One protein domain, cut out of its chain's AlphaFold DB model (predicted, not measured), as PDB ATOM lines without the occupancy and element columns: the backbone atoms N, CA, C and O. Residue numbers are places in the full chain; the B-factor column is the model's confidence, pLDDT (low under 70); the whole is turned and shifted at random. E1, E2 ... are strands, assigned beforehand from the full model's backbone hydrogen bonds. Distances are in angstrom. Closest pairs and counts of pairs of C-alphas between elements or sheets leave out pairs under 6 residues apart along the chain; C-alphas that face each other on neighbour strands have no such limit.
ATOM      1  N   ILE A  85      46.917  17.835 -24.123       71.81
ATOM      2  CA  ILE A  85      47.921  17.241 -25.010       71.81
ATOM      3  C   ILE A  85      48.361  15.857 -24.538       71.81
ATOM      4  O   ILE A  85      49.089  15.179 -25.258       71.81
ATOM      5  N   HIS A  86      47.931  15.438 -23.345       78.44
ATOM      6  CA  HIS A  86      48.212  14.113 -22.812       78.44
ATOM      7  C   HIS A  86      47.028  13.588 -21.998       78.44
ATOM      8  O   HIS A  86      46.721  14.117 -20.926       78.44
ATOM      9  N   VAL A  87      46.389  12.542 -22.522       85.31
ATOM     10  CA  VAL A  87      45.255  11.851 -21.904       85.31
ATOM     11  C   VAL A  87      45.745  10.551 -21.270       85.31
ATOM     12  O   VAL A  87      46.455   9.784 -21.917       85.31
ATOM     13  N   SER A  88      45.342  10.297 -20.029       83.56
ATOM     14  CA  SER A  88      45.599   9.045 -19.318       83.56
ATOM     15  C   SER A  88      44.327   8.217 -19.173       83.56
ATOM     16  O   SER A  88      43.264   8.744 -18.839       83.56
ATOM     17  N   HIS A  89      44.477   6.907 -19.369       86.81
ATOM     18  CA  HIS A  89      43.449   5.899 -19.125       86.81
ATOM     19  C   HIS A  89      43.926   4.979 -18.006       86.81
ATOM     20  O   HIS A  89      44.866   4.203 -18.193       86.81
ATOM     21  N   TYR A  90      43.293   5.080 -16.842       86.00
ATOM     22  CA  TYR A  90      43.574   4.191 -15.724       86.00
ATOM     23  C   TYR A  90      42.551   3.061 -15.720       86.00
ATOM     24  O   TYR A  90      41.360   3.348 -15.817       86.00
ATOM     25  N   PRO A  91      42.978   1.793 -15.584       83.00
ATOM     26  CA  PRO A  91      42.054   0.665 -15.555       83.00
ATOM     27  C   PRO A  91      40.996   0.769 -14.459       83.00
ATOM     28  O   PRO A  91      39.957   0.166 -14.591       83.00
ATOM     29  N   THR A  92      41.249   1.516 -13.385       83.12
ATOM     30  CA  THR A  92      40.327   1.669 -12.251       83.12
ATOM     31  C   THR A  92      39.420   2.890 -12.351       83.12
ATOM     32  O   THR A  92      38.530   3.050 -11.520       83.12
ATOM     33  N   ASP A  93      39.669   3.784 -13.307       87.62
ATOM     34  CA  ASP A  93      38.940   5.044 -13.408       87.62
ATOM     35  C   ASP A  93      37.782   4.887 -14.396       87.62
ATOM     36  O   ASP A  93      37.960   4.384 -15.503       87.62
ATOM     37  N   CYS A  94      36.600   5.392 -14.029       88.44
ATOM     38  CA  CYS A  94      35.484   5.514 -14.969       88.44
ATOM     39  C   CYS A  94      35.862   6.396 -16.172       88.44
ATOM     40  O   CYS A  94      35.637   6.029 -17.325       88.44
ATOM     41  N   CYS A  95      36.454   7.567 -15.913       89.06
ATOM     42  CA  CYS A  95      36.698   8.577 -16.938       89.06
ATOM     43  C   CYS A  95      38.188   8.809 -17.193       89.06
ATOM     44  O   CYS A  95      38.982   8.810 -16.249       89.06
ATOM     45  N   PRO A  96      38.582   9.077 -18.454       88.19
ATOM     46  CA  PRO A  96      39.949   9.461 -18.766       88.19
ATOM     47  C   PRO A  96      40.295  10.797 -18.108       88.19
ATOM     48  O   PRO A  96      39.430  11.641 -17.864       88.19
ATOM     49  N   ARG A  97      41.585  11.006 -17.850       85.50
ATOM     50  CA  ARG A  97      42.096  12.214 -17.192       85.50
ATOM     51  C   ARG A  97      43.030  12.976 -18.115       85.50
ATOM     52  O   ARG A  97      43.783  12.378 -18.879       85.50
ATOM     53  N   CYS A  98      43.002  14.303 -18.027       80.81
ATOM     54  CA  CYS A  98      43.994  15.133 -18.696       80.81
ATOM     55  C   CYS A  98      45.193  15.375 -17.774       80.81
ATOM     56  O   CYS A  98      45.062  16.072 -16.770       80.81
ATOM     57  N   GLU A  99      46.356  14.837 -18.134       82.50
ATOM     58  CA  GLU A  99      47.589  14.998 -17.347       82.50
ATOM     59  C   GLU A  99      48.353  16.268 -17.705       82.50
ATOM     60  O   GLU A  99      49.024  16.864 -16.862       82.50
ATOM     61  N   LYS A 100      48.297  16.682 -18.977       72.31
ATOM     62  CA  LYS A 100      49.036  17.853 -19.447       72.31
ATOM     63  C   LYS A 100      48.226  18.671 -20.431       72.31
ATOM     64  O   LYS A 100      47.632  18.145 -21.372       72.31
ATOM     65  N   ILE A 101      48.290  19.982 -20.224       70.38
ATOM     66  CA  ILE A 101      47.640  20.991 -21.046       70.38
ATOM     67  C   ILE A 101      48.710  21.781 -21.821       70.38
ATOM     68  O   ILE A 101      49.746  22.151 -21.266       70.38
ATOM     69  N   GLY A 102      48.472  22.033 -23.106       68.31
ATOM     70  CA  GLY A 102      49.369  22.738 -24.015       68.31
ATOM     71  C   GLY A 102      48.749  22.974 -25.395       68.31
ATOM     72  O   GLY A 102      47.543  22.842 -25.592       68.31
ATOM     73  N   CYS A 103      49.578  23.342 -26.366       64.12
ATOM     74  CA  CYS A 103      49.138  23.732 -27.707       64.12
ATOM     75  C   CYS A 103      50.233  23.517 -28.750       64.12
ATOM     76  O   CYS A 103      51.410  23.707 -28.470       64.12
ATOM     77  N   GLU A 104      49.859  23.141 -29.974       61.00
ATOM     78  CA  GLU A 104      50.803  22.964 -31.081       61.00
ATOM     79  C   GLU A 104      50.754  24.172 -32.023       61.00
ATOM     80  O   GLU A 104      49.677  24.575 -32.460       61.00
ATOM     81  N   TYR A 105      51.908  24.723 -32.395       56.94
ATOM     82  CA  TYR A 105      52.007  25.696 -33.480       56.94
ATOM     83  C   TYR A 105      53.130  25.300 -34.439       56.94
ATOM     84  O   TYR A 105      54.293  25.217 -34.042       56.94
ATOM     85  N   ARG A 106      52.783  25.077 -35.715       59.47
ATOM     86  CA  ARG A 106      53.720  24.664 -36.781       59.47
ATOM     87  C   ARG A 106      54.544  23.411 -36.426       59.47
ATOM     88  O   ARG A 106      55.740  23.369 -36.698       59.47
ATOM     89  N   GLY A 107      53.921  22.403 -35.812       58.12
ATOM     90  CA  GLY A 107      54.594  21.153 -35.438       58.12
ATOM     91  C   GLY A 107      55.360  21.191 -34.113       58.12
ATOM     92  O   GLY A 107      55.958  20.183 -33.747       58.12
ATOM     93  N   VAL A 108      55.349  22.311 -33.381       60.00
ATOM     94  CA  VAL A 108      55.986  22.429 -32.060       60.00
ATOM     95  C   VAL A 108      54.916  22.471 -30.978       60.00
ATOM     96  O   VAL A 108      54.018  23.307 -31.049       60.00
ATOM     97  N   VAL A 109      55.020  21.588 -29.982       67.19
ATOM     98  CA  VAL A 109      54.128  21.547 -28.814       67.19
ATOM     99  C   VAL A 109      54.683  22.453 -27.717       67.19
ATOM    100  O   VAL A 109      55.823  22.292 -27.291       67.19
ATOM    101  N   TYR A 110      53.860  23.392 -27.270       65.56
ATOM    102  CA  TYR A 110      54.127  24.336 -26.194       65.56
ATOM    103  C   TYR A 110      53.315  23.956 -24.962       65.56
ATOM    104  O   TYR A 110      52.124  23.650 -25.057       65.56
ATOM    105  N   GLU A 111      53.955  23.999 -23.801       67.25
ATOM    106  CA  GLU A 111      53.296  23.810 -22.508       67.25
ATOM    107  C   GLU A 111      52.766  25.148 -21.971       67.25
ATOM    108  O   GLU A 111      53.260  26.222 -22.338       67.25
ATOM    109  N   LEU A 112      51.771  25.093 -21.080       57.22
ATOM    110  CA  LEU A 112      51.287  26.278 -20.364       57.22
ATOM    111  C   LEU A 112      52.460  27.018 -19.691       57.22
ATOM    112  O   LEU A 112      53.181  26.448 -18.877       57.22
ATOM    113  N   GLY A 113      52.639  28.300 -20.029       53.84
ATOM    114  CA  GLY A 113      53.681  29.166 -19.458       53.84
ATOM    115  C   GLY A 113      54.940  29.363 -20.317       53.84
ATOM    116  O   GLY A 113      55.790  30.177 -19.956       53.84
ATOM    117  N   GLN A 114      55.071  28.699 -21.472       51.09
ATOM    118  CA  GLN A 114      56.134  29.011 -22.439       51.09
ATOM    119  C   GLN A 114      55.739  30.232 -23.302       51.09
ATOM    120  O   GLN A 114      54.774  30.187 -24.060       51.09
ATOM    121  N   ASN A 115      56.465  31.353 -23.173       49.09
ATOM    122  CA  ASN A 115      56.153  32.631 -23.840       49.09
ATOM    123  C   ASN A 115      56.359  32.597 -25.368       49.09
ATOM    124  O   ASN A 115      57.443  32.243 -25.834       49.09
ATOM    125  N   PHE A 116      55.386  33.098 -26.146       43.59
ATOM    126  CA  PHE A 116      55.605  33.506 -27.541       43.59
ATOM    127  C   PHE A 116      54.913  34.846 -27.885       43.59
ATOM    128  O   PHE A 116      53.815  35.139 -27.426       43.59
ATOM    129  N   GLN A 117      55.609  35.656 -28.692       40.53
ATOM    130  CA  GLN A 117      55.356  37.059 -29.065       40.53
ATOM    131  C   GLN A 117      54.392  37.275 -30.269       40.53
ATOM    132  O   GLN A 117      54.074  36.316 -30.965       40.53
ATOM    133  N   PRO A 118      53.914  38.515 -30.527       37.75
ATOM    134  CA  PRO A 118      52.571  38.819 -31.055       37.75
ATOM    135  C   PRO A 118      52.214  38.283 -32.454       37.75
ATOM    136  O   PRO A 118      53.024  38.334 -33.377       37.75
ATOM    137  N   GLY A 119      50.950  37.841 -32.603       43.53
ATOM    138  CA  GLY A 119      50.370  37.216 -33.809       43.53
ATOM    139  C   GLY A 119      50.092  35.707 -33.677       43.53
ATOM    140  O   GLY A 119      50.081  34.998 -34.681       43.53
ATOM    141  N   LYS A 120      49.966  35.188 -32.444       38.22
ATOM    142  CA  LYS A 120      50.139  33.764 -32.106       38.22
ATOM    143  C   LYS A 120      49.053  33.223 -31.171       38.22
ATOM    144  O   LYS A 120      48.609  33.921 -30.272       38.22
ATOM    145  N   CYS A 121      48.698  31.953 -31.383       46.12
ATOM    146  CA  CYS A 121      47.628  31.200 -30.715       46.12
ATOM    147  C   CYS A 121      47.962  30.631 -29.317       46.12
ATOM    148  O   CYS A 121      47.140  29.924 -28.746       46.12
ATOM    149  N   CYS A 122      49.163  30.876 -28.786       45.75
ATOM    150  CA  CYS A 122      49.593  30.433 -27.456       45.75
ATOM    151  C   CYS A 122      50.812  31.239 -26.977       45.75
ATOM    152  O   CYS A 122      51.625  31.607 -27.832       45.75
ATOM    153  N   PRO A 123      50.986  31.503 -25.660       49.91
ATOM    154  CA  PRO A 123      50.347  30.848 -24.502       49.91
ATOM    155  C   PRO A 123      49.023  31.460 -23.999       49.91
ATOM    156  O   PRO A 123      48.478  30.966 -23.017       49.91
ATOM    157  N   GLU A 124      48.469  32.490 -24.641       40.84
ATOM    158  CA  GLU A 124      47.145  33.019 -24.276       40.84
ATOM    159  C   GLU A 124      46.057  32.492 -25.220       40.84
ATOM    160  O   GLU A 124      45.798  33.054 -26.279       40.84
ATOM    161  N   CYS A 125      45.380  31.417 -24.815       46.72
ATOM    162  CA  CYS A 125      44.080  31.045 -25.378       46.72
ATOM    163  C   CYS A 125      42.981  31.799 -24.612       46.72
ATOM    164  O   CYS A 125      42.349  31.227 -23.727       46.72
ATOM    165  N   ARG A 126      42.777  33.094 -24.901       41.06
ATOM    166  CA  ARG A 126      41.722  33.897 -24.242       41.06
ATOM    167  C   ARG A 126      40.308  33.368 -24.506       41.06
ATOM    168  O   ARG A 126      39.468  33.460 -23.619       41.06
ATOM    169  N   ASP A 127      40.099  32.772 -25.680       45.62
ATOM    170  CA  ASP A 127      38.784  32.340 -26.171       45.62
ATOM    171  C   ASP A 127      38.672  30.808 -26.324       45.62
ATOM    172  O   ASP A 127      37.724  30.303 -26.919       45.62
ATOM    173  N   GLY A 128      39.641  30.055 -25.789       49.22
ATOM    174  CA  GLY A 128      39.652  28.593 -25.838       49.22
ATOM    175  C   GLY A 128      40.496  27.987 -26.977       49.22
ATOM    176  O   GLY A 128      41.416  28.626 -27.486       49.22
ATOM    177  N   PRO A 129      40.267  26.708 -27.312       59.44
ATOM    178  CA  PRO A 129      41.132  25.923 -28.197       59.44
ATOM    179  C   PRO A 129      41.044  26.304 -29.678       59.44
ATOM    180  O   PRO A 129      40.180  27.079 -30.071       59.44
ATOM    181  N   ASN A 130      41.943  25.762 -30.511       69.38
ATOM    182  CA  ASN A 130      41.963  26.003 -31.957       69.38
ATOM    183  C   ASN A 130      42.171  24.724 -32.783       69.38
ATOM    184  O   ASN A 130      42.727  23.737 -32.302       69.38
ATOM    185  N   CYS A 131      41.738  24.778 -34.043       76.75
ATOM    186  CA  CYS A 131      41.900  23.715 -35.033       76.75
ATOM    187  C   CYS A 131      42.462  24.285 -36.335       76.75
ATOM    188  O   CYS A 131      42.251  25.459 -36.652       76.75
ATOM    189  N   TYR A 132      43.117  23.441 -37.128       80.44
ATOM    190  CA  TYR A 132      43.471  23.756 -38.505       80.44
ATOM    191  C   TYR A 132      42.250  23.625 -39.416       80.44
ATOM    192  O   TYR A 132      41.458  22.695 -39.277       80.44
ATOM    193  N   VAL A 133      42.118  24.545 -40.371       84.69
ATOM    194  CA  VAL A 133      41.037  24.522 -41.373       84.69
ATOM    195  C   VAL A 133      41.139  23.289 -42.273       84.69
ATOM    196  O   VAL A 133      40.129  22.697 -42.638       84.69
ATOM    197  N   ASP A 134      42.364  22.886 -42.607       82.81
ATOM    198  CA  ASP A 134      42.648  21.745 -43.466       82.81
ATOM    199  C   ASP A 134      44.015  21.107 -43.138       82.81
ATOM    200  O   ASP A 134      44.765  21.552 -42.261       82.81
ATOM    201  N   ALA A 135      44.356  20.047 -43.875       79.69
ATOM    202  CA  ALA A 135      45.600  19.300 -43.704       79.69
ATOM    203  C   ALA A 135      46.873  20.089 -44.072       79.69
ATOM    204  O   ALA A 135      47.967  19.647 -43.720       79.69
ATOM    205  N   SER A 136      46.763  21.245 -44.742       80.19
ATOM    206  CA  SER A 136      47.917  22.104 -45.053       80.19
ATOM    207  C   SER A 136      48.495  22.774 -43.806       80.19
ATOM    208  O   SER A 136      49.642  23.221 -43.823       80.19
ATOM    209  N   ARG A 137      47.707  22.844 -42.719       71.88
ATOM    210  CA  ARG A 137      48.066  23.499 -41.451       71.88
ATOM    211  C   ARG A 137      48.452  24.979 -41.604       71.88
ATOM    212  O   ARG A 137      49.167  25.527 -40.766       71.88
ATOM    213  N   GLY A 138      47.988  25.630 -42.673       74.00
ATOM    214  CA  GLY A 138      48.282  27.036 -42.961       74.00
ATOM    215  C   GLY A 138      47.388  28.030 -42.213       74.00
ATOM    216  O   GLY A 138      47.835  29.130 -41.891       74.00
ATOM    217  N   GLN A 139      46.147  27.639 -41.909       77.19
ATOM    218  CA  GLN A 139      45.133  28.492 -41.288       77.19
ATOM    219  C   GLN A 139      44.527  27.804 -40.063       77.19
ATOM    220  O   GLN A 139      44.243  26.606 -40.096       77.19
ATOM    221  N   VAL A 140      44.322  28.576 -38.995       75.81
ATOM    222  CA  VAL A 140      43.742  28.121 -37.725       75.81
ATOM    223  C   VAL A 140      42.500  28.931 -37.375       75.81
ATOM    224  O   VAL A 140      42.425  30.117 -37.702       75.81
ATOM    225  N   ILE A 141      41.545  28.297 -36.700       77.56
ATOM    226  CA  ILE A 141      40.304  28.917 -36.217       77.56
ATOM    227  C   ILE A 141      40.064  28.590 -34.736       77.56
ATOM    228  O   ILE A 141      40.523  27.537 -34.286       77.56
ATOM    229  N   PRO A 142      39.359  29.453 -33.978       75.81
ATOM    230  CA  PRO A 142      38.958  29.152 -32.605       75.81
ATOM    231  C   PRO A 142      37.870  28.067 -32.560       75.81
ATOM    232  O   PRO A 142      37.142  27.860 -33.534       75.81
ATOM    233  N   ALA A 143      37.765  27.374 -31.430       73.56
ATOM    234  CA  ALA A 143      36.718  26.397 -31.153       73.56
ATOM    235  C   ALA A 143      35.377  27.027 -30.784       73.56
ATOM    236  O   ALA A 143      35.294  28.199 -30.422       73.56
ATOM    237  N   GLY A 144      34.328  26.205 -30.854       74.50
ATOM    238  CA  GLY A 144      32.958  26.604 -30.558       74.50
ATOM    239  C   GLY A 144      32.167  26.883 -31.830       74.50
ATOM    240  O   GLY A 144      31.955  25.981 -32.647       74.50
ATOM    241  N   GLU A 145      31.690  28.118 -31.983       82.38
ATOM    242  CA  GLU A 145      30.766  28.481 -33.056       82.38
ATOM    243  C   GLU A 145      31.412  28.427 -34.453       82.38
ATOM    244  O   GLU A 145      32.573  28.812 -34.621       82.38
ATOM    245  N   PRO A 146      30.676  27.995 -35.497       88.38
ATOM    246  CA  PRO A 146      31.215  27.942 -36.847       88.38
ATOM    247  C   PRO A 146      31.582  29.332 -37.383       88.38
ATOM    248  O   PRO A 146      30.742  30.238 -37.434       88.38
ATOM    249  N   VAL A 147      32.798  29.461 -37.905       89.88
ATOM    250  CA  VAL A 147      33.340  30.685 -38.510       89.88
ATOM    251  C   VAL A 147      33.486  30.540 -40.023       89.88
ATOM    252  O   VAL A 147      33.690  29.445 -40.546       89.88
ATOM    253  N   TRP A 148      33.384  31.649 -40.750       91.31
ATOM    254  CA  TRP A 148      33.689  31.682 -42.181       91.31
ATOM    255  C   TRP A 148      35.195  31.833 -42.377       91.31
ATOM    256  O   TRP A 148      35.784  32.792 -41.880       91.31
ATOM    257  N   VAL A 149      35.812  30.884 -43.083       89.75
ATOM    258  CA  VAL A 149      37.250  30.929 -43.408       89.75
ATOM    259  C   VAL A 149      37.507  31.594 -44.760       89.75
ATOM    260  O   VAL A 149      38.589  32.131 -44.980       89.75
ATOM    261  N   ASP A 150      36.486  31.609 -45.620       88.75
ATOM    262  CA  ASP A 150      36.401  32.339 -46.884       88.75
ATOM    263  C   ASP A 150      34.914  32.643 -47.215       88.75
ATOM    264  O   ASP A 150      34.031  32.387 -46.393       88.75
ATOM    265  N   SER A 151      34.610  33.208 -48.393       89.88
ATOM    266  CA  SER A 151      33.231  33.562 -48.797       89.88
ATOM    267  C   SER A 151      32.305  32.361 -49.053       89.88
ATOM    268  O   SER A 151      31.091  32.529 -49.173       89.88
ATOM    269  N   CYS A 152      32.860  31.157 -49.143       92.00
ATOM    270  CA  CYS A 152      32.187  29.925 -49.530       92.00
ATOM    271  C   CYS A 152      32.277  28.810 -48.485       92.00
ATOM    272  O   CYS A 152      31.490  27.862 -48.558       92.00
ATOM    273  N   THR A 153      33.202  28.896 -47.534       92.88
ATOM    274  CA  THR A 153      33.540  27.815 -46.611       92.88
ATOM    275  C   THR A 153      33.334  28.258 -45.171       92.88
ATOM    276  O   THR A 153      33.948  29.217 -44.692       92.88
ATOM    277  N   LYS A 154      32.483  27.518 -44.460       94.06
ATOM    278  CA  LYS A 154      32.227  27.696 -43.032       94.06
ATOM    279  C   LYS A 154      32.751  26.494 -42.265       94.06
ATOM    280  O   LYS A 154      32.353  25.365 -42.550       94.06
ATOM    281  N   CYS A 155      33.616  26.739 -41.294       91.00
ATOM    282  CA  CYS A 155      34.301  25.714 -40.524       91.00
ATOM    283  C   CYS A 155      33.977  25.834 -39.043       91.00
ATOM    284  O   CYS A 155      33.899  26.935 -38.503       91.00
ATOM    285  N   ARG A 156      33.818  24.691 -38.384       88.06
ATOM    286  CA  ARG A 156      33.651  24.581 -36.940       88.06
ATOM    287  C   ARG A 156      34.801  23.762 -36.387       88.06
ATOM    288  O   ARG A 156      35.010  22.627 -36.813       88.06
ATOM    289  N   CYS A 157      35.564  24.349 -35.479       80.12
ATOM    290  CA  CYS A 157      36.556  23.593 -34.734       80.12
ATOM    291  C   CYS A 157      35.854  22.807 -33.631       80.12
ATOM    292  O   CYS A 157      34.938  23.327 -32.988       80.12
ATOM    293  N   HIS A 158      36.276  21.556 -33.472       73.75
ATOM    294  CA  HIS A 158      35.683  20.664 -32.499       73.75
ATOM    295  C   HIS A 158      35.879  21.194 -31.078       73.75
ATOM    296  O   HIS A 158      36.942  21.723 -30.740       73.75
ATOM    297  N   ASP A 159      34.850  21.064 -30.253       66.38
ATOM    298  CA  ASP A 159      34.891  21.438 -28.841       66.38
ATOM    299  C   ASP A 159      34.611  20.224 -27.950       66.38
ATOM    300  O   ASP A 159      34.483  19.094 -28.423       66.38
ATOM    301  N   GLY A 160      34.559  20.448 -26.636       58.66
ATOM    302  CA  GLY A 160      34.307  19.373 -25.681       58.66
ATOM    303  C   GLY A 160      32.955  18.669 -25.875       58.66
ATOM    304  O   GLY A 160      32.736  17.626 -25.282       58.66
ATOM    305  N   GLN A 161      32.031  19.173 -26.684       59.94
ATOM    306  CA  GLN A 161      30.737  18.514 -26.879       59.94
ATOM    307  C   GLN A 161      30.742  17.529 -28.057       59.94
ATOM    308  O   GLN A 161      29.756  16.820 -28.259       59.94
ATOM    309  N   ASP A 162      31.831  17.454 -28.831       65.06
ATOM    310  CA  ASP A 162      31.937  16.541 -29.967       65.06
ATOM    311  C   ASP A 162      32.449  15.154 -29.566       65.06
ATOM    312  O   ASP A 162      33.493  14.997 -28.927       65.06
ATOM    313  N   ALA A 163      31.752  14.119 -30.040       51.31
ATOM    314  CA  ALA A 163      32.250  12.751 -29.987       51.31
ATOM    315  C   ALA A 163      33.539  12.626 -30.822       51.31
ATOM    316  O   ALA A 163      33.557  12.998 -31.996       51.31
ATOM    317  N   GLY A 164      34.603  12.095 -30.217       51.62
ATOM    318  CA  GLY A 164      35.891  11.856 -30.883       51.62
ATOM    319  C   GLY A 164      36.938  12.961 -30.717       51.62
ATOM    320  O   GLY A 164      38.064  12.873 -31.202       51.62
ATOM    321  N   TYR A 165      36.619  13.996 -29.948       49.09
ATOM    322  CA  TYR A 165      37.559  15.053 -29.584       49.09
ATOM    323  C   TYR A 165      38.895  14.548 -28.997       49.09
ATOM    324  O   TYR A 165      39.967  15.104 -29.245       49.09
ATOM    325  N   TRP A 166      38.842  13.456 -28.237       46.62
ATOM    326  CA  TRP A 166      39.990  12.807 -27.596       46.62
ATOM    327  C   TRP A 166      40.875  12.003 -28.558       46.62
ATOM    328  O   TRP A 166      41.955  11.576 -28.156       46.62
ATOM    329  N   GLU A 167      40.499  11.831 -29.831       53.84
ATOM    330  CA  GLU A 167      41.354  11.167 -30.828       53.84
ATOM    331  C   GLU A 167      42.530  12.043 -31.303       53.84
ATOM    332  O   GLU A 167      43.339  11.618 -32.129       53.84
ATOM    333  N   GLY A 168      42.657  13.274 -30.789       52.34
ATOM    334  CA  GLY A 168      43.744  14.186 -31.155       52.34
ATOM    335  C   GLY A 168      43.612  14.743 -32.576       52.34
ATOM    336  O   GLY A 168      44.582  15.271 -33.128       52.34
ATOM    337  N   ASN A 169      42.424  14.637 -33.178       61.03
ATOM    338  CA  ASN A 169      42.126  15.225 -34.474       61.03
ATOM    339  C   ASN A 169      42.002  16.751 -34.343       61.03
ATOM    340  O   ASN A 169      41.044  17.273 -33.782       61.03
ATOM    341  N   ARG A 170      42.990  17.473 -34.881       68.88
ATOM    342  CA  ARG A 170      43.064  18.945 -34.847       68.88
ATOM    343  C   ARG A 170      42.494  19.601 -36.108       68.88
ATOM    344  O   ARG A 170      42.800  20.764 -36.363       68.88
ATOM    345  N   LEU A 171      41.747  18.867 -36.933       79.31
ATOM    346  CA  LEU A 171      41.113  19.396 -38.141       79.31
ATOM    347  C   LEU A 171      39.695  19.869 -37.834       79.31
ATOM    348  O   LEU A 171      38.914  19.154 -37.218       79.31
ATOM    349  N   ALA A 172      39.364  21.074 -38.283       84.56
ATOM    350  CA  ALA A 172      38.012  21.593 -38.212       84.56
ATOM    351  C   ALA A 172      37.075  20.836 -39.164       84.56
ATOM    352  O   ALA A 172      37.464  20.415 -40.255       84.56
ATOM    353  N   THR A 173      35.801  20.749 -38.791       88.50
ATOM    354  CA  THR A 173      34.750  20.300 -39.702       88.50
ATOM    355  C   THR A 173      34.297  21.472 -40.562       88.50
ATOM    356  O   THR A 173      33.704  22.432 -40.067       88.50
ATOM    357  N   CYS A 174      34.565  21.399 -41.863       90.44
ATOM    358  CA  CYS A 174      34.241  22.451 -42.821       90.44
ATOM    359  C   CYS A 174      33.101  22.055 -43.761       90.44
ATOM    360  O   CYS A 174      33.045  20.944 -44.284       90.44
ATOM    361  N   SER A 175      32.211  23.008 -44.021       92.31
ATOM    362  CA  SER A 175      31.104  22.906 -44.969       92.31
ATOM    363  C   SER A 175      31.250  23.983 -46.041       92.31
ATOM    364  O   SER A 175      31.445  25.159 -45.734       92.31
ATOM    365  N   ARG A 176      31.180  23.578 -47.313       91.50
ATOM    366  CA  ARG A 176      31.323  24.482 -48.458       91.50
ATOM    367  C   ARG A 176      29.991  24.669 -49.173       91.50
ATOM    368  O   ARG A 176      29.293  23.698 -49.469       91.50
ATOM    369  N   LEU A 177      29.660  25.917 -49.488       90.56
ATOM    370  CA  LEU A 177      28.496  26.274 -50.292       90.56
ATOM    371  C   LEU A 177      28.609  25.677 -51.702       90.56
ATOM    372  O   LEU A 177      29.635  25.797 -52.379       90.56
TER     373      LEU A 177
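This is residues 85 to 177 of the 190 residues of the protein "von Willebrand factor C domain-containing protein 2-like" of Liparis tanakae (Tanaka's snailfish) (UniProt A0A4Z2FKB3). Little regular structure is here: three small antiparallel sheets stand in a loose row, the meander E1-E2-E3, each strand the antiparallel neighbour of the one before, at one end, hairpin E4-E5 between, and hairpin E6-E7 at the other end. Residues 90 to 95 stick out. The printed part has 93 residues, of which 31 are in the seven named strands, E1 to E7 in that order along the chain, with no named helix, and the class is all strand by the named elements; the whole is only just compact, close to loose, radius of gyration of the C-alphas 14.6 A, spans 49 by 33 by 22 A.

Find C-alpha 85 at (47.921, 17.241, -25.010), where E1, residues 85 to 88, begins. E2, residues 97 to 105, runs 23.4 A and bends by 56 degrees at residue 100. Then come E3, 108 to 111, E4, 130 to 132, E5, 140 to 142, E6, 153 to 156, and E7, 173 to 176, ending at (31.323, 24.482, -48.458).

Look for N and O within hydrogen-bond range: N 88 and O 97, 2.8 A, in hairpin E1-E2; N 110 and O 103, 2.7 A, in E2-E3; N 141 and O 131, 2.9 A, in E4-E5; N 156 and O 173, 2.8 A, in E6-E7. E2 and E4 are apart.

The farthest C-alphas, Thr 92 and Ser 151, are 49.0 A apart. Links E3 to E4 and E6 to E7 are long. Residues 102 to 130 and 159 to 170 have pLDDT under 70. The printed part has no cut.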